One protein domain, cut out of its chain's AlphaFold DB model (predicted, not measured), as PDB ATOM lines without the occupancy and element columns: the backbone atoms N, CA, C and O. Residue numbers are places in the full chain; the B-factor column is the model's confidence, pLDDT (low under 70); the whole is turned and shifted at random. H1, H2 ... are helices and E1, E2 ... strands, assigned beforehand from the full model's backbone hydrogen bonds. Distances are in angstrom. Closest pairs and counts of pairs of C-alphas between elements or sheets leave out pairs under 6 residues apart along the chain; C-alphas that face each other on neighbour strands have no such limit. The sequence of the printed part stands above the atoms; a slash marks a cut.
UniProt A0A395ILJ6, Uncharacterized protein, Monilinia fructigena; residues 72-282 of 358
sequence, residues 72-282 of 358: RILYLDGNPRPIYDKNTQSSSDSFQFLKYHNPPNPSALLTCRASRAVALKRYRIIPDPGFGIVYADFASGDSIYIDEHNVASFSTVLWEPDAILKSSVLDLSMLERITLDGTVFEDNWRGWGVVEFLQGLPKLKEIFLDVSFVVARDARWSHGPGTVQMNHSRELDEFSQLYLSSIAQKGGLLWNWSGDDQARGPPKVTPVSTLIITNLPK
ATOM      1  N   ARG A  72      11.431 -22.049  37.226       91.56
ATOM      2  CA  ARG A  72      10.490 -20.983  36.869       91.56
ATOM      3  C   ARG A  72      10.714 -19.748  37.727       91.56
ATOM      4  O   ARG A  72      11.251 -19.809  38.830       91.56
ATOM      5  N   ILE A  73      10.231 -18.621  37.231       90.62
ATOM      6  CA  ILE A  73      10.113 -17.398  38.013       90.62
ATOM      7  C   ILE A  73       8.644 -17.214  38.372       90.62
ATOM      8  O   ILE A  73       7.777 -17.234  37.494       90.62
ATOM      9  N   LEU A  74       8.375 -17.059  39.663       90.62
ATOM     10  CA  LEU A  74       7.054 -16.793  40.208       90.62
ATOM     11  C   LEU A  74       6.971 -15.316  40.581       90.62
ATOM     12  O   LEU A  74       7.717 -14.841  41.436       90.62
ATOM     13  N   TYR A  75       6.078 -14.588  39.926       87.38
ATOM     14  CA  TYR A  75       5.869 -13.168  40.157       87.38
ATOM     15  C   TYR A  75       4.848 -12.954  41.273       87.38
ATOM     16  O   TYR A  75       3.703 -13.420  41.198       87.38
ATOM     17  N   LEU A  76       5.258 -12.211  42.293       83.19
ATOM     18  CA  LEU A  76       4.356 -11.685  43.305       83.19
ATOM     19  C   LEU A  76       3.727 -10.400  42.757       83.19
ATOM     20  O   LEU A  76       4.456  -9.537  42.300       83.19
ATOM     21  N   ASP A  77       2.405 -10.219  42.813       78.69
ATOM     22  CA  ASP A  77       1.802  -8.913  42.482       78.69
ATOM     23  C   ASP A  77       1.922  -7.966  43.679       78.69
ATOM     24  O   ASP A  77       1.373  -8.240  44.748       78.69
ATOM     25  N   GLY A  78       2.656  -6.870  43.492       70.62
ATOM     26  CA  GLY A  78       2.903  -5.851  44.512       70.62
ATOM     27  C   GLY A  78       1.752  -4.880  44.706       70.62
ATOM     28  O   GLY A  78       1.800  -4.059  45.615       70.62
ATOM     29  N   ASN A  79       0.700  -4.948  43.884       69.50
ATOM     30  CA  ASN A  79      -0.493  -4.146  44.109       69.50
ATOM     31  C   ASN A  79      -1.328  -4.788  45.221       69.50
ATOM     32  O   ASN A  79      -1.996  -5.795  44.951       69.50
ATOM     33  N   PRO A  80      -1.364  -4.223  46.447       62.38
ATOM     34  CA  PRO A  80      -2.195  -4.764  47.506       62.38
ATOM     35  C   PRO A  80      -3.648  -4.671  47.055       62.38
ATOM     36  O   PRO A  80      -4.260  -3.601  47.003       62.38
ATOM     37  N   ARG A  81      -4.221  -5.812  46.682       63.09
ATOM     38  CA  ARG A  81      -5.653  -5.894  46.441       63.09
ATOM     39  C   ARG A  81      -6.299  -6.081  47.798       63.09
ATOM     40  O   ARG A  81      -5.930  -7.031  48.485       63.09
ATOM     41  N   PRO A  82      -7.269  -5.236  48.187       57.16
ATOM     42  CA  PRO A  82      -7.995  -5.454  49.424       57.16
ATOM     43  C   PRO A  82      -8.651  -6.833  49.352       57.16
ATOM     44  O   PRO A  82      -9.612  -7.042  48.603       57.16
ATOM     45  N   ILE A  83      -8.108  -7.795  50.101       57.22
ATOM     46  CA  ILE A  83      -8.807  -9.046  50.346       57.22
ATOM     47  C   ILE A  83      -9.866  -8.706  51.374       57.22
ATOM     48  O   ILE A  83      -9.583  -8.469  52.547       57.22
ATOM     49  N   TYR A  84     -11.110  -8.652  50.915       54.59
ATOM     50  CA  TYR A  84     -12.241  -8.573  51.818       54.59
ATOM     51  C   TYR A  84     -12.386  -9.935  52.495       54.59
ATOM     52  O   TYR A  84     -12.923 -10.880  51.907       54.59
ATOM     53  N   ASP A  85     -11.905 -10.041  53.733       54.34
ATOM     54  CA  ASP A  85     -12.272 -11.158  54.590       54.34
ATOM     55  C   ASP A  85     -13.806 -11.165  54.795       54.34
ATOM     56  O   ASP A  85     -14.519 -10.188  54.528       54.34
ATOM     57  N   LYS A  86     -14.362 -12.287  55.265       55.56
ATOM     58  CA  LYS A  86     -15.816 -12.419  55.497       55.56
ATOM     59  C   LYS A  86     -16.362 -11.419  56.529       55.56
ATOM     60  O   LYS A  86     -17.579 -11.243  56.591       55.56
ATOM     61  N   ASN A  87     -15.488 -10.788  57.304       63.78
ATOM     62  CA  ASN A  87     -15.784  -9.766  58.298       63.78
ATOM     63  C   ASN A  87     -15.545  -8.342  57.767       63.78
ATOM     64  O   ASN A  87     -15.617  -7.387  58.541       63.78
ATOM     65  N   THR A  88     -15.340  -8.161  56.454       53.03
ATOM     66  CA  THR A  88     -15.092  -6.860  55.798       53.03
ATOM     67  C   THR A  88     -13.834  -6.133  56.276       53.03
ATOM     68  O   THR A  88     -13.644  -4.963  55.936       53.03
ATOM     69  N   GLN A  89     -12.949  -6.806  57.010       52.25
ATOM     70  CA  GLN A  89     -11.672  -6.230  57.399       52.25
ATOM     71  C   GLN A  89     -10.687  -6.497  56.261       52.25
ATOM     72  O   GLN A  89     -10.360  -7.638  55.949       52.25
ATOM     73  N   SER A  90     -10.295  -5.428  55.570       46.97
ATOM     74  CA  SER A  90      -9.283  -5.502  54.520       46.97
ATOM     75  C   SER A  90      -7.941  -5.796  55.179       46.97
ATOM     76  O   SER A  90      -7.355  -4.893  55.769       46.97
ATOM     77  N   SER A  91      -7.449  -7.030  55.081       56.34
ATOM     78  CA  SER A  91      -6.028  -7.283  55.308       56.34
ATOM     79  C   SER A  91      -5.292  -6.836  54.047       56.34
ATOM     80  O   SER A  91      -5.413  -7.470  52.999       56.34
ATOM     81  N   SER A  92      -4.581  -5.715  54.126       54.69
ATOM     82  CA  SER A  92      -3.723  -5.198  53.050       54.69
ATOM     83  C   SER A  92      -2.497  -6.074  52.771       54.69
ATOM     84  O   SER A  92      -1.796  -5.835  51.795       54.69
ATOM     85  N   ASP A  93      -2.260  -7.098  53.593       58.12
ATOM     86  CA  ASP A  93      -0.918  -7.660  53.773       58.12
ATOM     87  C   ASP A  93      -0.726  -9.026  53.103       58.12
ATOM     88  O   ASP A  93       0.202  -9.769  53.414       58.12
ATOM     89  N   SER A  94      -1.624  -9.411  52.198       61.69
ATOM     90  CA  SER A  94      -1.512 -10.691  51.510       61.69
ATOM     91  C   SER A  94      -0.821 -10.546  50.162       61.69
ATOM     92  O   SER A  94      -1.365  -9.930  49.242       61.69
ATOM     93  N   PHE A  95       0.315 -11.214  50.021       69.88
ATOM     94  CA  PHE A  95       0.913 -11.502  48.727       69.88
ATOM     95  C   PHE A  95      -0.037 -12.343  47.865       69.88
ATOM     96  O   PHE A  95      -0.688 -13.264  48.367       69.88
ATOM     97  N   GLN A  96      -0.121 -12.024  46.574       76.88
ATOM     98  CA  GLN A  96      -0.941 -12.764  45.617       76.88
ATOM     99  C   GLN A  96      -0.103 -13.180  44.417       76.88
ATOM    100  O   GLN A  96       0.609 -12.367  43.823       76.88
ATOM    101  N   PHE A  97      -0.248 -14.439  44.019       81.75
ATOM    102  CA  PHE A  97       0.298 -14.930  42.768       81.75
ATOM    103  C   PHE A  97      -0.794 -14.822  41.722       81.75
ATOM    104  O   PHE A  97      -1.601 -15.731  41.506       81.75
ATOM    105  N   LEU A  98      -0.850 -13.673  41.049       79.31
ATOM    106  CA  LEU A  98      -1.822 -13.510  39.982       79.31
ATOM    107  C   LEU A  98      -1.614 -14.590  38.925       79.31
ATOM    108  O   LEU A  98      -0.537 -14.705  38.336       79.31
ATOM    109  N   LYS A  99      -2.690 -15.327  38.632       79.88
ATOM    110  CA  LYS A  99      -2.722 -16.375  37.602       79.88
ATOM    111  C   LYS A  99      -2.159 -15.905  36.258       79.88
ATOM    112  O   LYS A  99      -1.584 -16.696  35.527       79.88
ATOM    113  N   TYR A 100      -2.335 -14.625  35.929       77.31
ATOM    114  CA  TYR A 100      -1.870 -14.049  34.669       77.31
ATOM    115  C   TYR A 100      -0.403 -13.627  34.679       77.31
ATOM    116  O   TYR A 100       0.122 -13.349  33.618       77.31
ATOM    117  N   HIS A 101       0.260 -13.526  35.827       79.00
ATOM    118  CA  HIS A 101       1.677 -13.137  35.884       79.00
ATOM    119  C   HIS A 101       2.588 -14.330  36.175       79.00
ATOM    120  O   HIS A 101       3.805 -14.205  36.140       79.00
ATOM    121  N   ASN A 102       1.998 -15.488  36.466       84.94
ATOM    122  CA  ASN A 102       2.720 -16.680  36.860       84.94
ATOM    123  C   ASN A 102       2.593 -17.770  35.795       84.94
ATOM    124  O   ASN A 102       1.533 -17.906  35.172       84.94
ATOM    125  N   PRO A 103       3.648 -18.576  35.586       86.50
ATOM    126  CA  PRO A 103       3.533 -19.771  34.770       86.50
ATOM    127  C   PRO A 103       2.466 -20.704  35.363       86.50
ATOM    128  O   PRO A 103       2.301 -20.751  36.586       86.50
ATOM    129  N   PRO A 104       1.746 -21.470  34.524       87.88
ATOM    130  CA  PRO A 104       0.759 -22.414  35.024       87.88
ATOM    131  C   PRO A 104       1.422 -23.459  35.928       87.88
ATOM    132  O   PRO A 104       2.626 -23.738  35.836       87.88
ATOM    133  N   ASN A 105       0.620 -24.068  36.800       89.88
ATOM    134  CA  ASN A 105       1.074 -25.220  37.562       89.88
ATOM    135  C   ASN A 105       1.490 -26.359  36.618       89.88
ATOM    136  O   ASN A 105       0.921 -26.494  35.530       89.88
ATOM    137  N   PRO A 106       2.460 -27.204  37.016       91.50
ATOM    138  CA  PRO A 106       2.871 -28.341  36.206       91.50
ATOM    139  C   PRO A 106       1.668 -29.190  35.785       91.50
ATOM    140  O   PRO A 106       0.926 -29.687  36.635       91.50
ATOM    141  N   SER A 107       1.511 -29.424  34.479       90.00
ATOM    142  CA  SER A 107       0.459 -30.295  33.928       90.00
ATOM    143  C   SER A 107       0.490 -31.697  34.550       90.00
ATOM    144  O   SER A 107      -0.543 -32.358  34.701       90.00
ATOM    145  N   ALA A 108       1.670 -32.128  35.005       91.62
ATOM    146  CA  ALA A 108       1.877 -33.365  35.735       91.62
ATOM    147  C   ALA A 108       1.001 -33.498  37.000       91.62
ATOM    148  O   ALA A 108       0.633 -34.617  37.365       91.62
ATOM    149  N   LEU A 109       0.603 -32.390  37.638       90.75
ATOM    150  CA  LEU A 109      -0.301 -32.391  38.797       90.75
ATOM    151  C   LEU A 109      -1.747 -32.760  38.436       90.75
ATOM    152  O   LEU A 109      -2.491 -33.232  39.301       90.75
ATOM    153  N   LEU A 110      -2.139 -32.552  37.177       87.25
ATOM    154  CA  LEU A 110      -3.514 -32.687  36.690       87.25
ATOM    155  C   LEU A 110      -3.705 -33.876  35.735       87.25
ATOM    156  O   LEU A 110      -4.839 -34.258  35.461       87.25
ATOM    157  N   THR A 111      -2.617 -34.483  35.253       85.88
ATOM    158  CA  THR A 111      -2.664 -35.513  34.201       85.88
ATOM    159  C   THR A 111      -3.204 -36.854  34.709       85.88
ATOM    160  O   THR A 111      -4.205 -37.364  34.211       85.88
ATOM    161  N   CYS A 112      -2.552 -37.461  35.703       87.38
ATOM    162  CA  CYS A 112      -2.978 -38.733  36.295       87.38
ATOM    163  C   CYS A 112      -2.416 -38.899  37.715       87.38
ATOM    164  O   CYS A 112      -1.588 -38.109  38.166       87.38
ATOM    165  N   ARG A 113      -2.843 -39.946  38.440       88.31
ATOM    166  CA  ARG A 113      -2.393 -40.185  39.826       88.31
ATOM    167  C   ARG A 113      -0.884 -40.421  39.943       88.31
ATOM    168  O   ARG A 113      -0.284 -39.887  40.867       88.31
ATOM    169  N   ALA A 114      -0.295 -41.194  39.029       90.31
ATOM    170  CA  ALA A 114       1.139 -41.497  39.046       90.31
ATOM    171  C   ALA A 114       1.973 -40.229  38.808       90.31
ATOM    172  O   ALA A 114       2.792 -39.858  39.642       90.31
ATOM    173  N   SER A 115       1.655 -39.497  37.739       92.75
ATOM    174  CA  SER A 115       2.263 -38.203  37.423       92.75
ATOM    175  C   SER A 115       2.148 -37.203  38.581       92.75
ATOM    176  O   SER A 115       3.127 -36.564  38.964       92.75
ATOM    177  N   ARG A 116       0.967 -37.107  39.209       93.56
ATOM    178  CA  ARG A 116       0.754 -36.226  40.363       93.56
ATOM    179  C   ARG A 116       1.610 -36.635  41.556       93.56
ATOM    180  O   ARG A 116       2.135 -35.763  42.238       93.56
ATOM    181  N   ALA A 117       1.754 -37.935  41.817       94.38
ATOM    182  CA  ALA A 117       2.616 -38.424  42.888       94.38
ATOM    183  C   ALA A 117       4.079 -38.028  42.650       94.38
ATOM    184  O   ALA A 117       4.723 -37.559  43.583       94.38
ATOM    185  N   VAL A 118       4.576 -38.137  41.412       95.06
ATOM    186  CA  VAL A 118       5.928 -37.690  41.036       95.06
ATOM    187  C   VAL A 118       6.083 -36.178  41.218       95.06
ATOM    188  O   VAL A 118       7.004 -35.742  41.904       95.06
ATOM    189  N   ALA A 119       5.144 -35.376  40.707       95.81
ATOM    190  CA  ALA A 119       5.171 -33.923  40.873       95.81
ATOM    191  C   ALA A 119       5.175 -33.508  42.357       95.81
ATOM    192  O   ALA A 119       5.985 -32.682  42.767       95.81
ATOM    193  N   LEU A 120       4.333 -34.120  43.196       94.81
ATOM    194  CA  LEU A 120       4.241 -33.793  44.625       94.81
ATOM    195  C   LEU A 120       5.474 -34.209  45.450       94.81
ATOM    196  O   LEU A 120       5.641 -33.707  46.562       94.81
ATOM    197  N   LYS A 121       6.367 -35.072  44.938       95.31
ATOM    198  CA  LYS A 121       7.669 -35.326  45.592       95.31
ATOM    199  C   LYS A 121       8.501 -34.035  45.643       95.31
ATOM    200  O   LYS A 121       9.076 -33.726  46.689       95.31
ATOM    201  N   ARG A 122       8.480 -33.255  44.556       93.44
ATOM    202  CA  ARG A 122       9.280 -32.035  44.358       93.44
ATOM    203  C   ARG A 122       8.527 -30.754  44.713       93.44
ATOM    204  O   ARG A 122       8.986 -29.965  45.531       93.44
ATOM    205  N   TYR A 123       7.333 -30.586  44.158       94.00
ATOM    206  CA  TYR A 123       6.561 -29.362  44.297       94.00
ATOM    207  C   TYR A 123       5.909 -29.248  45.678       94.00
ATOM    208  O   TYR A 123       5.432 -30.226  46.265       94.00
ATOM    209  N   ARG A 124       5.865 -28.025  46.199       91.62
ATOM    210  CA  ARG A 124       5.212 -27.651  47.454       91.62
ATOM    211  C   ARG A 124       4.127 -26.633  47.174       91.62
ATOM    212  O   ARG A 124       4.248 -25.825  46.259       91.62
ATOM    213  N   ILE A 125       3.054 -26.710  47.952       87.69
ATOM    214  CA  ILE A 125       1.967 -25.741  47.864       87.69
ATOM    215  C   ILE A 125       2.440 -24.452  48.520       87.69
ATOM    216  O   ILE A 125       2.853 -24.470  49.677       87.69
ATOM    217  N   ILE A 126       2.319 -23.355  47.785       84.25
ATOM    218  CA  ILE A 126       2.312 -22.009  48.326       84.25
ATOM    219  C   ILE A 126       0.840 -21.631  48.501       84.25
ATOM    220  O   ILE A 126       0.126 -21.486  47.500       84.25
ATOM    221  N   PRO A 127       0.338 -21.561  49.743       68.75
ATOM    222  CA  PRO A 127      -0.960 -20.965  49.997       68.75
ATOM    223  C   PRO A 127      -1.056 -19.595  49.308       68.75
ATOM    224  O   PRO A 127      -0.218 -18.732  49.517       68.75
ATOM    225  N   ASP A 128      -2.075 -19.387  48.480       68.81
ATOM    226  CA  ASP A 128      -2.438 -18.063  47.975       68.81
ATOM    227  C   ASP A 128      -3.859 -17.764  48.485       68.81
ATOM    228  O   ASP A 128      -4.792 -18.533  48.218       68.81
ATOM    229  N   PRO A 129      -4.046 -16.693  49.272       56.88
ATOM    230  CA  PRO A 129      -5.327 -16.382  49.893       56.88
ATOM    231  C   PRO A 129      -6.413 -15.929  48.903       56.88
ATOM    232  O   PRO A 129      -7.583 -15.872  49.287       56.88
ATOM    233  N   GLY A 130      -6.066 -15.597  47.654       56.91
ATOM    234  CA  GLY A 130      -6.979 -14.918  46.735       56.91
ATOM    235  C   GLY A 130      -7.435 -15.727  45.523       56.91
ATOM    236  O   GLY A 130      -8.628 -15.712  45.205       56.91
ATOM    237  N   PHE A 131      -6.515 -16.380  44.802       64.44
ATOM    238  CA  PHE A 131      -6.770 -16.656  43.376       64.44
ATOM    239  C   PHE A 131      -6.385 -18.045  42.849       64.44
ATOM    240  O   PHE A 131      -6.733 -18.358  41.708       64.44
ATOM    241  N   GLY A 132      -5.760 -18.911  43.648       70.38
ATOM    242  CA  GLY A 132      -5.405 -20.259  43.202       70.38
ATOM    243  C   GLY A 132      -4.553 -21.023  44.203       70.38
ATOM    244  O   GLY A 132      -4.270 -20.538  45.289       70.38
ATOM    245  N   ILE A 133      -4.162 -22.245  43.854       82.56
ATOM    246  CA  ILE A 133      -3.107 -22.969  44.567       82.56
ATOM    247  C   ILE A 133      -1.873 -22.846  43.691       82.56
ATOM    248  O   ILE A 133      -1.922 -23.303  42.555       82.56
ATOM    249  N   VAL A 134      -0.786 -22.259  44.182       87.50
ATOM    250  CA  VAL A 134       0.480 -22.243  43.438       87.50
ATOM    251  C   VAL A 134       1.351 -23.383  43.929       87.50
ATOM    252  O   VAL A 134       1.490 -23.601  45.131       87.50
ATOM    253  N   TYR A 135       1.924 -24.138  42.999       92.19
ATOM    254  CA  TYR A 135       2.914 -25.161  43.297       92.19
ATOM    255  C   TYR A 135       4.290 -24.664  42.874       92.19
ATOM    256  O   TYR A 135       4.461 -24.278  41.718       92.19
ATOM    257  N   ALA A 136       5.265 -24.725  43.778       93.31
ATOM    258  CA  ALA A 136       6.641 -24.303  43.533       93.31
ATOM    259  C   ALA A 136       7.654 -25.384  43.915       93.31
ATOM    260  O   ALA A 136       7.453 -26.131  44.874       93.31
ATOM    261  N   ASP A 137       8.746 -25.450  43.169       94.88
ATOM    262  CA  ASP A 137       9.872 -26.358  43.363       94.88
ATOM    263  C   ASP A 137      11.162 -25.549  43.562       94.88
ATOM    264  O   ASP A 137      12.031 -25.467  42.691       94.88
ATOM    265  N   PHE A 138      11.266 -24.903  44.727       93.50
ATOM    266  CA  PHE A 138      12.410 -24.049  45.070       93.50
ATOM    267  C   PHE A 138      13.736 -24.819  45.095       93.50
ATOM    268  O   PHE A 138      14.765 -24.280  44.697       93.50
ATOM    269  N   ALA A 139      13.707 -26.096  45.491       91.12
ATOM    270  CA  ALA A 139      14.893 -26.952  45.519       91.12
ATOM    271  C   ALA A 139      15.458 -27.215  44.114       91.12
ATOM    272  O   ALA A 139      16.671 -27.329  43.944       91.12
ATOM    273  N   SER A 140      14.592 -27.287  43.099       91.12
ATOM    274  CA  SER A 140      15.022 -27.476  41.708       91.12
ATOM    275  C   SER A 140      15.238 -26.165  40.959       91.12
ATOM    276  O   SER A 140      15.593 -26.195  39.781       91.12
ATOM    277  N   GLY A 141      15.079 -25.022  41.631       92.50
ATOM    278  CA  GLY A 141      15.475 -23.720  41.113       92.50
ATOM    279  C   GLY A 141      14.353 -22.745  40.798       92.50
ATOM    280  O   GLY A 141      14.665 -21.701  40.223       92.50
ATOM    281  N   ASP A 142      13.095 -23.031  41.157       94.00
ATOM    282  CA  ASP A 142      12.074 -21.981  41.137       94.00
ATOM    283  C   ASP A 142      12.551 -20.781  41.977       94.00
ATOM    284  O   ASP A 142      13.201 -20.944  43.012       94.00
ATOM    285  N   SER A 143      12.241 -19.573  41.523       93.06
ATOM    286  CA  SER A 143      12.599 -18.328  42.203       93.06
ATOM    287  C   SER A 143      11.404 -17.392  42.277       93.06
ATOM    288  O   SER A 143      10.460 -17.505  41.493       93.06
ATOM    289  N   ILE A 144      11.435 -16.467  43.232       91.44
ATOM    290  CA  ILE A 144      10.427 -15.416  43.364       91.44
ATOM    291  C   ILE A 144      10.965 -14.138  42.726       91.44
ATOM    292  O   ILE A 144      12.088 -13.747  43.035       91.44
ATOM    293  N   TYR A 145      10.175 -13.502  41.860       90.69
ATOM    294  CA  TYR A 145      10.465 -12.174  41.323       90.69
ATOM    295  C   TYR A 145       9.905 -11.095  42.239       90.69
ATOM    296  O   TYR A 145       8.724 -11.136  42.598       90.69
ATOM    297  N   ILE A 146      10.747 -10.129  42.586       87.38
ATOM    298  CA  ILE A 146      10.405  -8.980  43.417       87.38
ATOM    299  C   ILE A 146      10.801  -7.719  42.652       87.38
ATOM    300  O   ILE A 146      11.973  -7.535  42.329       87.38
ATOM    301  N   ASP A 147       9.827  -6.850  42.393       86.00
ATOM    302  CA  ASP A 147      10.039  -5.530  41.802       86.00
ATOM    303  C   ASP A 147       9.824  -4.397  42.814       86.00
ATOM    304  O   ASP A 147       9.445  -4.619  43.966       86.00
ATOM    305  N   GLU A 148      10.023  -3.158  42.373       79.94
ATOM    306  CA  GLU A 148       9.821  -1.954  43.181       79.94
ATOM    307  C   GLU A 148       8.424  -1.822  43.816       79.94
ATOM    308  O   GLU A 148       8.293  -1.201  44.878       79.94
ATOM    309  N   HIS A 149       7.377  -2.376  43.195       77.31
ATOM    310  CA  HIS A 149       6.006  -2.326  43.703       77.31
ATOM    311  C   HIS A 149       5.826  -3.317  44.848       77.31
ATOM    312  O   HIS A 149       5.186  -3.006  45.852       77.31
ATOM    313  N   ASN A 150       6.452  -4.481  44.729       75.62
ATOM    314  CA  ASN A 150       6.454  -5.519  45.746       75.62
ATOM    315  C   ASN A 150       7.324  -5.166  46.942       75.62
ATOM    316  O   ASN A 150       6.970  -5.499  48.070       75.62
ATOM    317  N   VAL A 151       8.436  -4.467  46.716       71.38
ATOM    318  CA  VAL A 151       9.356  -4.066  47.785       71.38
ATOM    319  C   VAL A 151       8.670  -3.228  48.852       71.38
ATOM    320  O   VAL A 151       8.979  -3.393  50.024       71.38
ATOM    321  N   ALA A 152       7.702  -2.384  48.488       64.62
ATOM    322  CA  ALA A 152       6.953  -1.615  49.478       64.62
ATOM    323  C   ALA A 152       6.213  -2.529  50.473       64.62
ATOM    324  O   ALA A 152       6.217  -2.270  51.677       64.62
ATOM    325  N   SER A 153       5.654  -3.644  49.989       64.94
ATOM    326  CA  SER A 153       5.066  -4.687  50.841       64.94
ATOM    327  C   SER A 153       6.110  -5.368  51.731       64.94
ATOM    328  O   SER A 153       5.764  -5.850  52.806       64.94
ATOM    329  N   PHE A 154       7.380  -5.358  51.315       62.28
ATOM    330  CA  PHE A 154       8.540  -5.803  52.091       62.28
ATOM    331  C   PHE A 154       9.197  -4.719  52.955       62.28
ATOM    332  O   PHE A 154      10.079  -5.045  53.731       62.28
ATOM    333  N   SER A 155       8.802  -3.447  52.895       54.28
ATOM    334  CA  SER A 155       9.484  -2.381  53.651       54.28
ATOM    335  C   SER A 155       8.622  -1.744  54.739       54.28
ATOM    336  O   SER A 155       9.156  -1.161  55.674       54.28
ATOM    337  N   THR A 156       7.290  -1.794  54.626       50.62
ATOM    338  CA  THR A 156       6.382  -1.121  55.581       50.62
ATOM    339  C   THR A 156       5.951  -1.984  56.760       50.62
ATOM    340  O   THR A 156       5.388  -1.470  57.725       50.62
ATOM    341  N   VAL A 157       6.174  -3.292  56.689       51.94
ATOM    342  CA  VAL A 157       5.952  -4.199  57.815       51.94
ATOM    343  C   VAL A 157       7.222  -4.148  58.661       51.94
ATOM    344  O   VAL A 157       8.305  -4.262  58.108       51.94
ATOM    345  N   LEU A 158       7.140  -3.939  59.978       48.25
ATOM    346  CA  LEU A 158       8.295  -4.221  60.834       48.25
ATOM    347  C   LEU A 158       8.538  -5.733  60.722       48.25
ATOM    348  O   LEU A 158       7.738  -6.521  61.231       48.25
ATOM    349  N   TRP A 159       9.574  -6.130  59.984       49.94
ATOM    350  CA  TRP A 159       9.921  -7.531  59.754       49.94
ATOM    351  C   TRP A 159      10.528  -8.094  61.030       49.94
ATOM    352  O   TRP A 159      11.739  -8.237  61.151       49.94
ATOM    353  N   GLU A 160       9.689  -8.407  62.017       47.47
ATOM    354  CA  GLU A 160      10.124  -9.312  63.070       47.47
ATOM    355  C   GLU A 160      10.468 -10.649  62.390       47.47
ATOM    356  O   GLU A 160       9.609 -11.209  61.702       47.47
ATOM    357  N   PRO A 161      11.687 -11.192  62.554       44.00
ATOM    358  CA  PRO A 161      12.082 -12.480  61.971       44.00
ATOM    359  C   PRO A 161      11.081 -13.608  62.280       44.00
ATOM    360  O   PRO A 161      10.855 -14.513  61.477       44.00
ATOM    361  N   ASP A 162      10.394 -13.500  63.418       42.22
ATOM    362  CA  ASP A 162       9.317 -14.390  63.837       42.22
ATOM    363  C   ASP A 162       8.019 -14.234  63.026       42.22
ATOM    364  O   ASP A 162       7.270 -15.202  62.887       42.22
ATOM    365  N   ALA A 163       7.721 -13.049  62.490       41.06
ATOM    366  CA  ALA A 163       6.550 -12.793  61.651       41.06
ATOM    367  C   ALA A 163       6.702 -13.417  60.251       41.06
ATOM    368  O   ALA A 163       5.721 -13.912  59.694       41.06
ATOM    369  N   ILE A 164       7.936 -13.492  59.735       42.41
ATOM    370  CA  ILE A 164       8.306 -14.143  58.462       42.41
ATOM    371  C   ILE A 164       7.949 -15.633  58.487       42.41
ATOM    372  O   ILE A 164       7.366 -16.156  57.542       42.41
ATOM    373  N   LEU A 165       8.243 -16.302  59.604       41.94
ATOM    374  CA  LEU A 165       7.946 -17.722  59.813       41.94
ATOM    375  C   LEU A 165       6.486 -17.979  60.226       41.94
ATOM    376  O   LEU A 165       6.002 -19.106  60.118       41.94
ATOM    377  N   LYS A 166       5.776 -16.952  60.717       39.03
ATOM    378  CA  LYS A 166       4.379 -17.052  61.180       39.03
ATOM    379  C   LYS A 166       3.348 -16.591  60.153       39.03
ATOM    380  O   LYS A 166       2.167 -16.905  60.328       39.03
ATOM    381  N   SER A 167       3.755 -15.900  59.085       47.12
ATOM    382  CA  SER A 167       2.945 -15.772  57.873       47.12
ATOM    383  C   SER A 167       2.673 -17.186  57.367       47.12
ATOM    384  O   SER A 167       3.504 -17.816  56.720       47.12
ATOM    385  N   SER A 168       1.505 -17.725  57.712       49.50
ATOM    386  CA  SER A 168       1.105 -19.123  57.472       49.50
ATOM    387  C   SER A 168       1.017 -19.514  55.988       49.50
ATOM    388  O   SER A 168       0.545 -20.600  55.650       49.50
ATOM    389  N   VAL A 169       1.434 -18.612  55.102       59.06
ATOM    390  CA  VAL A 169       1.121 -18.582  53.684       59.06
ATOM    391  C   VAL A 169       2.333 -18.953  52.827       59.06
ATOM    392  O   VAL A 169       2.150 -19.545  51.775       59.06
ATOM    393  N   LEU A 170       3.569 -18.694  53.263       68.75
ATOM    394  CA  LEU A 170       4.765 -19.103  52.523       68.75
ATOM    395  C   LEU A 170       5.918 -19.379  53.491       68.75
ATOM    396  O   LEU A 170       6.401 -18.468  54.156       68.75
ATOM    397  N   ASP A 171       6.382 -20.630  53.537       77.38
ATOM    398  CA  ASP A 171       7.605 -20.983  54.258       77.38
ATOM    399  C   ASP A 171       8.825 -20.474  53.479       77.38
ATOM    400  O   ASP A 171       9.406 -21.160  52.633       77.38
ATOM    401  N   LEU A 172       9.197 -19.229  53.764       81.12
ATOM    402  CA  LEU A 172      10.340 -18.553  53.158       81.12
ATOM    403  C   LEU A 172      11.676 -19.242  53.479       81.12
ATOM    404  O   LEU A 172      12.648 -19.048  52.751       81.12
ATOM    405  N   SER A 173      11.728 -20.129  54.483       83.75
ATOM    406  CA  SER A 173      12.920 -20.941  54.755       83.75
ATOM    407  C   SER A 173      13.238 -21.946  53.644       83.75
ATOM    408  O   SER A 173      14.310 -22.551  53.647       83.75
ATOM    409  N   MET A 174      12.320 -22.157  52.696       86.56
ATOM    410  CA  MET A 174      12.519 -23.023  51.534       86.56
ATOM    411  C   MET A 174      13.124 -22.302  50.327       86.56
ATOM    412  O   MET A 174      13.494 -22.966  49.360       86.56
ATOM    413  N   LEU A 175      13.194 -20.970  50.356       90.25
ATOM    414  CA  LEU A 175      13.575 -20.168  49.205       90.25
ATOM    415  C   LEU A 175      15.096 -20.174  49.025       90.25
ATOM    416  O   LEU A 175      15.832 -19.630  49.843       90.25
ATOM    417  N   GLU A 176      15.561 -20.798  47.944       93.31
ATOM    418  CA  GLU A 176      16.995 -20.868  47.631       93.31
ATOM    419  C   GLU A 176      17.446 -19.794  46.640       93.31
ATOM    420  O   GLU A 176      18.637 -19.485  46.566       93.31
ATOM    421  N   ARG A 177      16.509 -19.238  45.864       94.00
ATOM    422  CA  ARG A 177      16.789 -18.275  44.799       94.00
ATOM    423  C   ARG A 177      15.746 -17.171  44.764       94.00
ATOM    424  O   ARG A 177      14.548 -17.442  44.840       94.00
ATOM    425  N   ILE A 178      16.199 -15.942  44.571       92.00
ATOM    426  CA  ILE A 178      15.342 -14.772  44.359       92.00
ATOM    427  C   ILE A 178      15.764 -14.074  43.081       92.00
ATOM    428  O   ILE A 178      16.945 -14.050  42.762       92.00
ATOM    429  N   THR A 179      14.800 -13.492  42.379       91.94
ATOM    430  CA  THR A 179      15.049 -12.534  41.306       91.94
ATOM    431  C   THR A 179      14.583 -11.158  41.754       91.94
ATOM    432  O   THR A 179      13.444 -11.006  42.190       91.94
ATOM    433  N   LEU A 180      15.458 -10.165  41.673       89.62
ATOM    434  CA  LEU A 180      15.172  -8.780  42.024       89.62
ATOM    435  C   LEU A 180      15.212  -7.936  40.762       89.62
ATOM    436  O   LEU A 180      16.175  -8.032  40.005       89.62
ATOM    437  N   ASP A 181      14.216  -7.085  40.573       87.50
ATOM    438  CA  ASP A 181      14.312  -6.005  39.600       87.50
ATOM    439  C   ASP A 181      15.446  -5.053  40.012       87.50
ATOM    440  O   ASP A 181      15.568  -4.699  41.185       87.50
ATOM    441  N   GLY A 182      16.320  -4.645  39.092       82.69
ATOM    442  CA  GLY A 182      17.413  -3.743  39.454       82.69
ATOM    443  C   GLY A 182      16.943  -2.356  39.906       82.69
ATOM    444  O   GLY A 182      17.685  -1.710  40.650       82.69
ATOM    445  N   THR A 183      15.712  -1.928  39.579       83.81
ATOM    446  CA  THR A 183      15.162  -0.655  40.089       83.81
ATOM    447  C   THR A 183      14.897  -0.682  41.595       83.81
ATOM    448  O   THR A 183      14.859   0.370  42.234       83.81
ATOM    449  N   VAL A 184      14.818  -1.871  42.208       81.81
ATOM    450  CA  VAL A 184      14.640  -2.058  43.660       81.81
ATOM    451  C   VAL A 184      15.680  -1.292  44.488       81.81
ATOM    452  O   VAL A 184      15.389  -0.859  45.604       81.81
ATOM    453  N   PHE A 185      16.882  -1.101  43.943       77.50
ATOM    454  CA  PHE A 185      17.989  -0.433  44.627       77.50
ATOM    455  C   PHE A 185      18.174   1.037  44.237       77.50
ATOM    456  O   PHE A 185      19.062   1.691  44.784       77.50
ATOM    457  N   GLU A 186      17.379   1.574  43.309       76.31
ATOM    458  CA  GLU A 186      17.464   2.992  42.933       76.31
ATOM    459  C   GLU A 186      16.888   3.897  44.033       76.31
ATOM    460  O   GLU A 186      17.440   4.961  44.325       76.31
ATOM    461  N   ASP A 187      15.852   3.420  44.725       72.31
ATOM    462  CA  ASP A 187      15.266   4.071  45.891       72.31
ATOM    463  C   ASP A 187      15.956   3.602  47.182       72.31
ATOM    464  O   ASP A 187      15.554   2.621  47.811       72.31
ATOM    465  N   ASN A 188      16.980   4.343  47.622       59.50
ATOM    466  CA  ASN A 188      17.803   4.019  48.803       59.50
ATOM    467  C   ASN A 188      16.998   3.587  50.046       59.50
ATOM    468  O   ASN A 188      17.436   2.711  50.782       59.50
ATOM    469  N   TRP A 189      15.829   4.185  50.301       63.12
ATOM    470  CA  TRP A 189      14.989   3.858  51.462       63.12
ATOM    471  C   TRP A 189      14.329   2.475  51.368       63.12
ATOM    472  O   TRP A 189      14.147   1.809  52.384       63.12
ATOM    473  N   ARG A 190      14.002   2.028  50.153       66.06
ATOM    474  CA  ARG A 190      13.433   0.703  49.878       66.06
ATOM    475  C   ARG A 190      14.504  -0.378  49.849       66.06
ATOM    476  O   ARG A 190      14.252  -1.487  50.312       66.06
ATOM    477  N   GLY A 191      15.707  -0.033  49.387       68.44
ATOM    478  CA  GLY A 191      16.839  -0.956  49.311       68.44
ATOM    479  C   GLY A 191      17.196  -1.604  50.654       68.44
ATOM    480  O   GLY A 191      17.457  -2.803  50.691       68.44
ATOM    481  N   TRP A 192      17.135  -0.859  51.765       73.31
ATOM    482  CA  TRP A 192      17.451  -1.403  53.098       73.31
ATOM    483  C   TRP A 192      16.484  -2.499  53.549       73.31
ATOM    484  O   TRP A 192      16.937  -3.562  53.965       73.31
ATOM    485  N   GLY A 193      15.173  -2.287  53.392       77.00
ATOM    486  CA  GLY A 193      14.173  -3.300  53.753       77.00
ATOM    487  C   GLY A 193      14.332  -4.589  52.943       77.00
ATOM    488  O   GLY A 193      14.134  -5.684  53.459       77.00
ATOM    489  N   VAL A 194      14.778  -4.480  51.688       80.38
ATOM    490  CA  VAL A 194      15.092  -5.652  50.857       80.38
ATOM    491  C   VAL A 194      16.314  -6.390  51.374       80.38
ATOM    492  O   VAL A 194      16.290  -7.613  51.429       80.38
ATOM    493  N   VAL A 195      17.371  -5.686  51.777       81.69
ATOM    494  CA  VAL A 195      18.558  -6.336  52.347       81.69
ATOM    495  C   VAL A 195      18.208  -7.078  53.636       81.69
ATOM    496  O   VAL A 195      18.558  -8.250  53.754       81.69
ATOM    497  N   GLU A 196      17.464  -6.449  54.549       80.69
ATOM    498  CA  GLU A 196      16.988  -7.094  55.783       80.69
ATOM    499  C   GLU A 196      16.126  -8.327  55.478       80.69
ATOM    500  O   GLU A 196      16.332  -9.399  56.051       80.69
ATOM    501  N   PHE A 197      15.210  -8.209  54.512       83.19
ATOM    502  CA  PHE A 197      14.407  -9.332  54.037       83.19
ATOM    503  C   PHE A 197      15.282 -10.481  53.518       83.19
ATOM    504  O   PHE A 197      15.084 -11.624  53.923       83.19
ATOM    505  N   LEU A 198      16.266 -10.194  52.656       86.00
ATOM    506  CA  LEU A 198      17.160 -11.203  52.081       86.00
ATOM    507  C   LEU A 198      18.024 -11.884  53.151       86.00
ATOM    508  O   LEU A 198      18.226 -13.095  53.082       86.00
ATOM    509  N   GLN A 199      18.497 -11.133  54.147       84.12
ATOM    510  CA  GLN A 199      19.243 -11.666  55.294       84.12
ATOM    511  C   GLN A 199      18.379 -12.591  56.161       84.12
ATOM    512  O   GLN A 199      18.866 -13.586  56.699       84.12
ATOM    513  N   GLY A 200      17.073 -12.323  56.236       84.00
ATOM    514  CA  GLY A 200      16.101 -13.175  56.919       84.00
ATOM    515  C   GLY A 200      15.863 -14.543  56.265       84.00
ATOM    516  O   GLY A 200      15.158 -15.371  56.846       84.00
ATOM    517  N   LEU A 201      16.425 -14.821  55.081       86.25
ATOM    518  CA  LEU A 201      16.194 -16.061  54.332       86.25
ATOM    519  C   LEU A 201      17.307 -17.092  54.582       86.25
ATOM    520  O   LEU A 201      18.365 -17.042  53.955       86.25
ATOM    521  N   PRO A 202      17.079 -18.109  55.436       88.31
ATOM    522  CA  PRO A 202      18.152 -18.975  55.925       88.31
ATOM    523  C   PRO A 202      18.763 -19.905  54.867       88.31
ATOM    524  O   PRO A 202      19.843 -20.445  55.098       88.31
ATOM    525  N   LYS A 203      18.077 -20.133  53.739       90.25
ATOM    526  CA  LYS A 203      18.534 -21.016  52.652       90.25
ATOM    527  C   LYS A 203      18.820 -20.286  51.346       90.25
ATOM    528  O   LYS A 203      19.043 -20.957  50.340       90.25
ATOM    529  N   LEU A 204      18.818 -18.953  51.341       91.94
ATOM    530  CA  LEU A 204      19.092 -18.186  50.133       91.94
ATOM    531  C   LEU A 204      20.531 -18.448  49.664       91.94
ATOM    532  O   LEU A 204      21.488 -18.183  50.385       91.94
ATOM    533  N   LYS A 205      20.677 -18.985  48.449       92.00
ATOM    534  CA  LYS A 205      21.968 -19.310  47.822       92.00
ATOM    535  C   LYS A 205      22.309 -18.352  46.689       92.00
ATOM    536  O   LYS A 205      23.484 -18.067  46.466       92.00
ATOM    537  N   GLU A 206      21.301 -17.887  45.953       91.88
ATOM    538  CA  GLU A 206      21.499 -17.085  44.747       91.88
ATOM    539  C   GLU A 206      20.495 -15.934  44.656       91.88
ATOM    540  O   GLU A 206      19.295 -16.102  44.889       91.88
ATOM    541  N   ILE A 207      21.003 -14.760  44.294       90.56
ATOM    542  CA  ILE A 207      20.214 -13.575  43.976       90.56
ATOM    543  C   ILE A 207      20.446 -13.275  42.502       90.56
ATOM    544  O   ILE A 207      21.558 -12.953  42.087       90.56
ATOM    545  N   PHE A 208      19.390 -13.367  41.714       89.75
ATOM    546  CA  PHE A 208      19.385 -12.929  40.338       89.75
ATOM    547  C   PHE A 208      19.013 -11.452  40.282       89.75
ATOM    548  O   PHE A 208      17.920 -11.088  40.702       89.75
ATOM    549  N   LEU A 209      19.903 -10.598  39.780       88.12
ATOM    550  CA  LEU A 209      19.567  -9.189  39.564       88.12
ATOM    551  C   LEU A 209      19.134  -8.996  38.117       88.12
ATOM    552  O   LEU A 209      19.955  -9.142  37.209       88.12
ATOM    553  N   ASP A 210      17.860  -8.688  37.908       87.56
ATOM    554  CA  ASP A 210      17.319  -8.386  36.595       87.56
ATOM    555  C   ASP A 210      17.699  -6.968  36.170       87.56
ATOM    556  O   ASP A 210      17.199  -5.972  36.691       87.56
ATOM    557  N   VAL A 211      18.596  -6.882  35.194       82.81
ATOM    558  CA  VAL A 211      19.075  -5.617  34.619       82.81
ATOM    559  C   VAL A 211      18.400  -5.299  33.284       82.81
ATOM    560  O   VAL A 211      18.893  -4.481  32.508       82.81
ATOM    561  N   SER A 212      17.267  -5.935  32.975       81.12
ATOM    562  CA  SER A 212      16.634  -5.795  31.657       81.12
ATOM    563  C   SER A 212      16.204  -4.371  31.329       81.12
ATOM    564  O   SER A 212      16.301  -3.982  30.172       81.12
ATOM    565  N   PHE A 213      15.814  -3.549  32.307       75.06
ATOM    566  CA  PHE A 213      15.511  -2.131  32.062       75.06
ATOM    567  C   PHE A 213      16.731  -1.343  31.561       75.06
ATOM    568  O   PHE A 213      16.582  -0.448  30.729       75.06
ATOM    569  N   VAL A 214      17.934  -1.707  32.018       70.75
ATOM    570  CA  VAL A 214      19.201  -1.095  31.600       70.75
ATOM    571  C   VAL A 214      19.497  -1.448  30.144       70.75
ATOM    572  O   VAL A 214      19.854  -0.584  29.341       70.75
ATOM    573  N   VAL A 215      19.306  -2.721  29.794       69.44
ATOM    574  CA  VAL A 215      19.610  -3.254  28.460       69.44
ATOM    575  C   VAL A 215      18.553  -2.831  27.434       69.44
ATOM    576  O   VAL A 215      18.882  -2.510  26.293       69.44
ATOM    577  N   ALA A 216      17.279  -2.800  27.826       67.81
ATOM    578  CA  ALA A 216      16.154  -2.690  26.901       67.81
ATOM    579  C   ALA A 216      15.657  -1.254  26.647       67.81
ATOM    580  O   ALA A 216      14.643  -1.104  25.965       67.81
ATOM    581  N   ARG A 217      16.348  -0.218  27.164       60.31
ATOM    582  CA  ARG A 217      16.103   1.225  26.909       60.31
ATOM    583  C   ARG A 217      14.613   1.568  26.709       60.31
ATOM    584  O   ARG A 217      14.204   1.926  25.610       60.31
ATOM    585  N   ASP A 218      13.819   1.431  27.772       55.34
ATOM    586  CA  ASP A 218      12.372   1.732  27.843       55.34
ATOM    587  C   ASP A 218      11.380   0.664  27.358       55.34
ATOM    588  O   ASP A 218      10.168   0.873  27.490       55.34
ATOM    589  N   ALA A 219      11.817  -0.520  26.913       50.97
ATOM    590  CA  ALA A 219      10.918  -1.675  26.842       50.97
ATOM    591  C   ALA A 219      10.645  -2.194  28.266       50.97
ATOM    592  O   ALA A 219      11.166  -3.218  28.702       50.97
ATOM    593  N   ARG A 220       9.858  -1.421  29.024       52.59
ATOM    594  CA  ARG A 220       9.388  -1.802  30.355       52.59
ATOM    595  C   ARG A 220       8.625  -3.111  30.251       52.59
ATOM    596  O   ARG A 220       8.001  -3.391  29.225       52.59
ATOM    597  N   TRP A 221       8.628  -3.854  31.353       55.94
ATOM    598  CA  TRP A 221       7.668  -4.911  31.634       55.94
ATOM    599  C   TRP A 221       6.301  -4.557  31.035       55.94
ATOM    600  O   TRP A 221       5.581  -3.697  31.543       55.94
ATOM    601  N   SER A 222       5.918  -5.202  29.933       45.50
ATOM    602  CA  SER A 222       4.503  -5.225  29.594       45.50
ATOM    603  C   SER A 222       3.865  -6.062  30.695       45.50
ATOM    604  O   SER A 222       4.281  -7.207  30.861       45.50
ATOM    605  N   HIS A 223       2.917  -5.506  31.456       48.47
ATOM    606  CA  HIS A 223       2.144  -6.189  32.509       48.47
ATOM    607  C   HIS A 223       1.273  -7.336  31.948       48.47
ATOM    608  O   HIS A 223       0.050  -7.362  32.095       48.47
ATOM    609  N   GLY A 224       1.883  -8.249  31.203       41.09
ATOM    610  CA  GLY A 224       1.247  -9.258  30.388       41.09
ATOM    611  C   GLY A 224       1.739 -10.655  30.760       41.09
ATOM    612  O   GLY A 224       2.890 -10.822  31.159       41.09
ATOM    613  N   PRO A 225       0.879 -11.672  30.612       41.59
ATOM    614  CA  PRO A 225       1.250 -13.062  30.826       41.59
ATOM    615  C   PRO A 225       2.363 -13.480  29.878       41.59
ATOM    616  O   PRO A 225       2.211 -13.414  28.656       41.59
ATOM    617  N   GLY A 226       3.443 -13.999  30.443       49.03
ATOM    618  CA  GLY A 226       4.494 -14.649  29.688       49.03
ATOM    619  C   GLY A 226       5.369 -15.514  30.575       49.03
ATOM    620  O   GLY A 226       5.340 -15.416  31.800       49.03
ATOM    621  N   THR A 227       6.118 -16.411  29.948       53.94
ATOM    622  CA  THR A 227       7.176 -17.123  30.655       53.94
ATOM    623  C   THR A 227       8.368 -16.196  30.696       53.94
ATOM    624  O   THR A 227       8.824 -15.721  29.656       53.94
ATOM    625  N   VAL A 228       8.851 -15.930  31.899       60.91
ATOM    626  CA  VAL A 228      10.077 -15.178  32.078       60.91
ATOM    627  C   VAL A 228      11.237 -16.092  31.683       60.91
ATOM    628  O   VAL A 228      11.534 -17.067  32.375       60.91
ATOM    629  N   GLN A 229      11.847 -15.832  30.533       64.50
ATOM    630  CA  GLN A 229      13.077 -16.493  30.129       64.50
ATOM    631  C   GLN A 229      14.244 -15.733  30.750       64.50
ATOM    632  O   GLN A 229      14.493 -14.579  30.408       64.50
ATOM    633  N   MET A 230      14.970 -16.386  31.656       64.88
ATOM    634  CA  MET A 230      16.275 -15.894  32.081       64.88
ATOM    635  C   MET A 230      17.296 -16.230  31.013       64.88
ATOM    636  O   MET A 230      17.603 -17.400  30.779       64.88
ATOM    637  N   ASN A 231      17.860 -15.201  30.402       68.25
ATOM    638  CA  ASN A 231      19.071 -15.370  29.630       68.25
ATOM    639  C   ASN A 231      20.238 -15.115  30.576       68.25
ATOM    640  O   ASN A 231      20.387 -14.020  31.119       68.25
ATOM    641  N   HIS A 232      21.052 -16.151  30.806       62.19
ATOM    642  CA  HIS A 232      22.338 -15.947  31.454       62.19
ATOM    643  C   HIS A 232      23.153 -15.033  30.562       62.19
ATOM    644  O   HIS A 232      23.537 -15.400  29.449       62.19
ATOM    645  N   SER A 233      23.414 -13.849  31.080       57.06
ATOM    646  CA  SER A 233      24.140 -12.808  30.394       57.06
ATOM    647  C   SER A 233      25.634 -13.162  30.397       57.06
ATOM    648  O   SER A 233      26.436 -12.582  31.121       57.06
ATOM    649  N   ARG A 234      26.019 -14.195  29.631       54.19
ATOM    650  CA  ARG A 234      27.426 -14.595  29.439       54.19
ATOM    651  C   ARG A 234      28.247 -13.509  28.733       54.19
ATOM    652  O   ARG A 234      29.466 -13.571  28.760       54.19
ATOM    653  N   GLU A 235      27.570 -12.503  28.186       55.06
ATOM    654  CA  GLU A 235      28.132 -11.296  27.586       55.06
ATOM    655  C   GLU A 235      27.425 -10.071  28.174       55.06
ATOM    656  O   GLU A 235      26.728  -9.334  27.482       55.06
ATOM    657  N   LEU A 236      27.527  -9.875  29.489       58.75
ATOM    658  CA  LEU A 236      27.263  -8.539  30.016       58.75
ATOM    659  C   LEU A 236      28.366  -7.638  29.511       58.75
ATOM    660  O   LEU A 236      29.544  -7.908  29.754       58.75
ATOM    661  N   ASP A 237      27.965  -6.587  28.811       66.50
ATOM    662  CA  ASP A 237      28.868  -5.494  28.517       66.50
ATOM    663  C   ASP A 237      29.480  -4.950  29.821       66.50
ATOM    664  O   ASP A 237      28.946  -5.114  30.927       66.50
ATOM    665  N   GLU A 238      30.642  -4.306  29.706       74.56
ATOM    666  CA  GLU A 238      31.327  -3.681  30.846       74.56
ATOM    667  C   GLU A 238      30.388  -2.748  31.627       74.56
ATOM    668  O   GLU A 238      30.495  -2.622  32.847       74.56
ATOM    669  N   PHE A 239      29.418  -2.147  30.932       70.25
ATOM    670  CA  PHE A 239      28.404  -1.281  31.511       70.25
ATOM    671  C   PHE A 239      27.519  -2.000  32.529       70.25
ATOM    672  O   PHE A 239      27.330  -1.496  33.636       70.25
ATOM    673  N   SER A 240      27.022  -3.193  32.214       66.75
ATOM    674  CA  SER A 240      26.192  -3.951  33.145       66.75
ATOM    675  C   SER A 240      26.993  -4.452  34.353       66.75
ATOM    676  O   SER A 240      26.470  -4.473  35.466       66.75
ATOM    677  N   GLN A 241      28.280  -4.786  34.182       70.06
ATOM    678  CA  GLN A 241      29.163  -5.103  35.317       70.06
ATOM    679  C   GLN A 241      29.407  -3.891  36.222       70.06
ATOM    680  O   GLN A 241      29.311  -3.999  37.447       70.06
ATOM    681  N   LEU A 242      29.662  -2.722  35.630       76.31
ATOM    682  CA  LEU A 242      29.770  -1.458  36.359       76.31
ATOM    683  C   LEU A 242      28.470  -1.137  37.098       76.31
ATOM    684  O   LEU A 242      28.508  -0.792  38.279       76.31
ATOM    685  N   TYR A 243      27.322  -1.323  36.449       71.88
ATOM    686  CA  TYR A 243      26.009  -1.106  37.048       71.88
ATOM    687  C   TYR A 243      25.776  -2.014  38.261       71.88
ATOM    688  O   TYR A 243      25.393  -1.526  39.323       71.88
ATOM    689  N   LEU A 244      26.111  -3.305  38.157       68.00
ATOM    690  CA  LEU A 244      26.048  -4.248  39.278       68.00
ATOM    691  C   LEU A 244      26.966  -3.846  40.421       68.00
ATOM    692  O   LEU A 244      26.543  -3.873  41.572       68.00
ATOM    693  N   SER A 245      28.207  -3.461  40.116       71.19
ATOM    694  CA  SER A 245      29.150  -3.009  41.138       71.19
ATOM    695  C   SER A 245      28.627  -1.761  41.851       71.19
ATOM    696  O   SER A 245      28.676  -1.691  43.076       71.19
ATOM    697  N   SER A 246      28.015  -0.833  41.108       78.19
ATOM    698  CA  SER A 246      27.381   0.366  41.647       78.19
ATOM    699  C   SER A 246      26.154   0.031  42.496       78.19
ATOM    700  O   SER A 246      26.023   0.578  43.585       78.19
ATOM    701  N   ILE A 247      25.257  -0.856  42.051       69.81
ATOM    702  CA  ILE A 247      24.092  -1.278  42.848       69.81
ATOM    703  C   ILE A 247      24.542  -1.991  44.116       69.81
ATOM    704  O   ILE A 247      24.075  -1.670  45.204       69.81
ATOM    705  N   ALA A 248      25.459  -2.943  43.991       66.75
ATOM    706  CA  ALA A 248      25.924  -3.732  45.117       66.75
ATOM    707  C   ALA A 248      26.663  -2.866  46.155       66.75
ATOM    708  O   ALA A 248      26.561  -3.123  47.356       66.75
ATOM    709  N   GLN A 249      27.348  -1.808  45.701       68.88
ATOM    710  CA  GLN A 249      27.914  -0.768  46.562       68.88
ATOM    711  C   GLN A 249      26.832   0.128  47.183       68.88
ATOM    712  O   GLN A 249      26.845   0.321  48.395       68.88
ATOM    713  N   LYS A 250      25.886   0.652  46.390       67.56
ATOM    714  CA  LYS A 250      24.832   1.575  46.856       67.56
ATOM    715  C   LYS A 250      23.857   0.925  47.834       67.56
ATOM    716  O   LYS A 250      23.508   1.534  48.837       67.56
ATOM    717  N   GLY A 251      23.439  -0.306  47.555       61.16
ATOM    718  CA  GLY A 251      22.508  -1.059  48.390       61.16
ATOM    719  C   GLY A 251      23.158  -1.721  49.604       61.16
ATOM    720  O   GLY A 251      22.464  -2.390  50.355       61.16
ATOM    721  N   GLY A 252      24.481  -1.620  49.788       63.66
ATOM    722  CA  GLY A 252      25.181  -2.292  50.891       63.66
ATOM    723  C   GLY A 252      25.128  -3.827  50.843       63.66
ATOM    724  O   GLY A 252      25.590  -4.478  51.778       63.66
ATOM    725  N   LEU A 253      24.615  -4.412  49.752       65.38
ATOM    726  CA  LEU A 253      24.436  -5.857  49.557       65.38
ATOM    727  C   LEU A 253      25.727  -6.652  49.773       65.38
ATOM    728  O   LEU A 253      25.668  -7.779  50.250       65.38
ATOM    729  N   LEU A 254      26.881  -6.074  49.430       59.72
ATOM    730  CA  LEU A 254      28.193  -6.708  49.606       59.72
ATOM    731  C   LEU A 254      28.886  -6.351  50.925       59.72
ATOM    732  O   LEU A 254      29.842  -7.024  51.298       59.72
ATOM    733  N   TRP A 255      28.436  -5.308  51.624       54.66
ATOM    734  CA  TRP A 255      29.167  -4.728  52.758       54.66
ATOM    735  C   TRP A 255      28.527  -5.018  54.121       54.66
ATOM    736  O   TRP A 255      29.231  -4.994  55.126       54.66
ATOM    737  N   ASN A 256      27.229  -5.337  54.160       60.28
ATOM    738  CA  ASN A 256      26.466  -5.463  55.410       60.28
ATOM    739  C   ASN A 256      26.154  -6.906  55.836       60.28
ATOM    740  O   ASN A 256      25.323  -7.110  56.719       60.28
ATOM    741  N   TRP A 257      26.789  -7.913  55.233       64.75
ATOM    742  CA  TRP A 257      26.678  -9.295  55.712       64.75
ATOM    743  C   TRP A 257      27.485  -9.418  57.005       64.75
ATOM    744  O   TRP A 257      28.705  -9.244  57.006       64.75
ATOM    745  N   SER A 258      26.784  -9.616  58.120       59.16
ATOM    746  CA  SER A 258      27.368  -9.582  59.459       59.16
ATOM    747  C   SER A 258      28.309 -10.773  59.688       59.16
ATOM    748  O   SER A 258      28.322 -11.735  58.922       59.16
ATOM    749  N   GLY A 259      29.123 -10.729  60.748       56.53
ATOM    750  CA  GLY A 259      30.076 -11.804  61.065       56.53
ATOM    751  C   GLY A 259      29.435 -13.195  61.201       56.53
ATOM    752  O   GLY A 259      30.057 -14.182  60.811       56.53
ATOM    753  N   ASP A 260      28.181 -13.273  61.659       62.91
ATOM    754  CA  ASP A 260      27.435 -14.536  61.773       62.91
ATOM    755  C   ASP A 260      27.034 -15.113  60.399       62.91
ATOM    756  O   ASP A 260      26.898 -16.331  60.245       62.91
ATOM    757  N   ASP A 261      26.933 -14.270  59.367       60.72
ATOM    758  CA  ASP A 261      26.616 -14.681  57.996       60.72
ATOM    759  C   ASP A 261      27.843 -15.222  57.239       60.72
ATOM    760  O   ASP A 261      27.702 -15.966  56.262       60.72
ATOM    761  N   GLN A 262      29.066 -14.933  57.706       63.31
ATOM    762  CA  GLN A 262      30.301 -15.404  57.059       63.31
ATOM    763  C   GLN A 262      30.425 -16.932  57.053       63.31
ATOM    764  O   GLN A 262      31.002 -17.492  56.122       63.31
ATOM    765  N   ALA A 263      29.846 -17.620  58.044       71.31
ATOM    766  CA  ALA A 263      29.847 -19.082  58.099       71.31
ATOM    767  C   ALA A 263      29.011 -19.725  56.977       71.31
ATOM    768  O   ALA A 263      29.281 -20.859  56.581       71.31
ATOM    769  N   ARG A 264      27.999 -19.015  56.458       70.94
ATOM    770  CA  ARG A 264      27.150 -19.480  55.346       70.94
ATOM    771  C   ARG A 264      27.712 -19.085  53.981       70.94
ATOM    772  O   ARG A 264      27.420 -19.752  52.992       70.94
ATOM    773  N   GLY A 265      28.545 -18.046  53.955       77.69
ATOM    774  CA  GLY A 265      29.002 -17.389  52.739       77.69
ATOM    775  C   GLY A 265      27.906 -16.489  52.153       77.69
ATOM    776  O   GLY A 265      26.720 -16.808  52.263       77.69
ATOM    777  N   PRO A 266      28.268 -15.350  51.538       80.62
ATOM    778  CA  PRO A 266      27.287 -14.491  50.897       80.62
ATOM    779  C   PRO A 266      26.634 -15.213  49.703       80.62
ATOM    780  O   PRO A 266      27.310 -15.974  49.000       80.62
ATOM    781  N   PRO A 267      25.339 -14.974  49.434       82.19
ATOM    782  CA  PRO A 267      24.639 -15.520  48.298       82.19
ATOM    783  C   PRO A 267      25.312 -15.006  47.042       82.19
ATOM    784  O   PRO A 267      25.740 -13.851  46.938       82.19
ATOM    785  N   LYS A 268      25.385 -15.887  46.055       87.38
ATOM    786  CA  LYS A 268      25.926 -15.528  44.760       87.38
ATOM    787  C   LYS A 268      24.976 -14.530  44.102       87.38
ATOM    788  O   LYS A 268      23.819 -14.856  43.854       87.38
ATOM    789  N   VAL A 269      25.464 -13.332  43.800       83.94
ATOM    790  CA  VAL A 269      24.713 -12.364  42.999       83.94
ATOM    791  C   VAL A 269      25.039 -12.614  41.530       83.94
ATOM    792  O   VAL A 269      26.175 -12.415  41.098       83.94
ATOM    793  N   THR A 270      24.053 -13.085  40.773       83.44
ATOM    794  CA  THR A 270      24.182 -13.374  39.345       83.44
ATOM    795  C   THR A 270      23.313 -12.388  38.567       83.44
ATOM    796  O   THR A 270      22.091 -12.435  38.676       83.44
ATOM    797  N   PRO A 271      23.883 -11.498  37.754       77.44
ATOM    798  CA  PRO A 271      23.069 -10.684  36.867       77.44
ATOM    799  C   PRO A 271      22.367 -11.535  35.816       77.44
ATOM    800  O   PRO A 271      22.947 -12.458  35.235       77.44
ATOM    801  N   VAL A 272      21.117 -11.193  35.556       81.12
ATOM    802  CA  VAL A 272      20.296 -11.826  34.532       81.12
ATOM    803  C   VAL A 272      19.615 -10.747  33.711       81.12
ATOM    804  O   VAL A 272      19.345  -9.653  34.196       81.12
ATOM    805  N   SER A 273      19.332 -11.058  32.453       77.38
ATOM    806  CA  SER A 273      18.283 -10.354  31.731       77.38
ATOM    807  C   SER A 273      17.089 -11.282  31.658       77.38
ATOM    808  O   SER A 273      17.185 -12.406  31.145       77.38
ATOM    809  N   THR A 274      15.977 -10.831  32.219       71.88
ATOM    810  CA  THR A 274      14.708 -11.500  32.050       71.88
ATOM    811  C   THR A 274      13.962 -10.961  30.830       71.88
ATOM    812  O   THR A 274      13.722  -9.767  30.673       71.88
ATOM    813  N   LEU A 275      13.597 -11.863  29.922       66.44
ATOM    814  CA  LEU A 275      12.710 -11.555  28.809       66.44
ATOM    815  C   LEU A 275      11.376 -12.246  29.054       66.44
ATOM    816  O   LEU A 275      11.308 -13.473  29.124       66.44
ATOM    817  N   ILE A 276      10.295 -11.477  29.144       61.22
ATOM    818  CA  ILE A 276       8.952 -12.051  29.174       61.22
ATOM    819  C   ILE A 276       8.591 -12.462  27.752       61.22
ATOM    820  O   ILE A 276       8.268 -11.621  26.911       61.22
ATOM    821  N   ILE A 277       8.597 -13.764  27.479       58.06
ATOM    822  CA  ILE A 277       8.003 -14.264  26.245       58.06
ATOM    823  C   ILE A 277       6.509 -14.418  26.494       58.06
ATOM    824  O   ILE A 277       6.078 -15.290  27.254       58.06
ATOM    825  N   THR A 278       5.701 -13.577  25.847       53.78
ATOM    826  CA  THR A 278       4.239 -13.705  25.841       53.78
ATOM    827  C   THR A 278       3.856 -15.004  25.134       53.78
ATOM    828  O   THR A 278       3.684 -15.041  23.918       53.78
ATOM    829  N   ASN A 279       3.789 -16.104  25.878       42.59
ATOM    830  CA  ASN A 279       3.835 -17.430  25.264       42.59
ATOM    831  C   ASN A 279       2.503 -17.940  24.706       42.59
ATOM    832  O   ASN A 279       2.493 -18.993  24.076       42.59
ATOM    833  N   LEU A 280       1.374 -17.245  24.886       49.88
ATOM    834  CA  LEU A 280       0.084 -17.765  24.425       49.88
ATOM    835  C   LEU A 280      -0.908 -16.659  24.016       49.88
ATOM    836  O   LEU A 280      -1.056 -15.671  24.739       49.88
ATOM    837  N   PRO A 281      -1.669 -16.848  22.918       50.31
ATOM    838  CA  PRO A 281      -2.888 -16.086  22.663       50.31
ATOM    839  C   PRO A 281      -3.864 -16.245  23.837       50.31
ATOM    840  O   PRO A 281      -4.023 -17.353  24.357       50.31
ATOM    841  N   LYS A 282      -4.565 -15.161  24.211       49.31
ATOM    842  CA  LYS A 282      -5.550 -15.116  25.318       49.31
ATOM    843  C   LYS A 282      -6.580 -16.261  25.304       49.31
ATOM    844  O   LYS A 282      -7.122 -16.613  26.348       49.31
TER     845      LYS A 282
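What this domain is: This is residues 72 to 282 of the 358 residues of an uncharacterized protein of Monilinia fructigena (UniProt A0A395ILJ6). A curled sheet of six strands, like part of a barrel, is the core, folded so that E1, E4 and E5 face E8 and E7 across the hinge E6. H3, H5 and H7 gather past the last residues of E4, E5 and E6, with H6 packed on H3, while H1, H2 and the hairpin E2-E3 form a small separate lobe. The printed part has 211 residues, with eight named helices and eight named strands in the order E1 H1 H2 E2 E3 E4 H3 H4 E5 H5 H6 E6 H7 E7 H8 E8. The large sheet runs E1 E4 E5 E6 E8 E7 and is mixed; the class is mixed, helices and strands, with under half of the residues in named elements. The whole is compact, with a radius of gyration of the C-alphas of 17.6 A and spans of 49 by 39 by 35 A.

Where its parts are: E1, residues 73 to 75, begins at C-alpha 73 (10.113, -17.398, 38.013). H1 is 108 to 111, H2 113 to 122 (14.9 A), E2 124 to 127, E3 133 to 136, E4 143 to 146, H3 148 to 155, H4 161 to 166, E5 177 to 181, H5 182 to 185, H6 188 to 199 (17.0 A), E6 206 to 210, H7 212 to 215, E7 227 to 232 (15.2 A) and H8 238 to 250 (18.1 A). E8, 268 to 277, is 25.8 A long and ends at C-alpha 277 (8.003, -14.264, 26.245).

How they stand to each other: E1, E4, E5, E6 and E8 are parallel, neighbour to neighbour: N 74 and O 143 are 2.8 A apart, N 179 and O 144 2.8 A, N 208 and O 178 2.7 A, N 270 and O 207 2.8 A. E8 bends by 51 degrees at residue 271 and is antiparallel to E7, with N 229 and O 275 2.8 A apart. E4, H3 H4, E5 and E5, H5 H6, E6 are strand-helix-strand units, parallel neighbour strands with helices between, and both crossovers are right-handed. H3 touches H6, the closest C-alphas, Ser 155 and Gly 193, being 4.8 A apart. H3, H5 and H8 only graze the sheet; H4 is not on it and touches no helix. H1 touches H2, with C-alphas 109 and 116 closest at 4.3 A. In the hairpin E2-E3, N 124 and O 136 are 2.8 A apart. Every O i to N i+4 pair is within hydrogen-bond range in H8, against 5 of 6 in H2, 2 of 4 in H3, 1 of 2 in H4 and 6 of 8 in H6; H1, H5 and H7 are too short for one.

The domain as a whole: The C-alphas farthest apart, Asn 87 and Glu 238, are 54.9 A apart. The printed part has no cut, and the long links are E1 to H1, H7 to E7 and H8 to E8. The mean pLDDT of the printed part is 72.6, and 94 residues are under 70, among them 152 to 170 and 215 to 237.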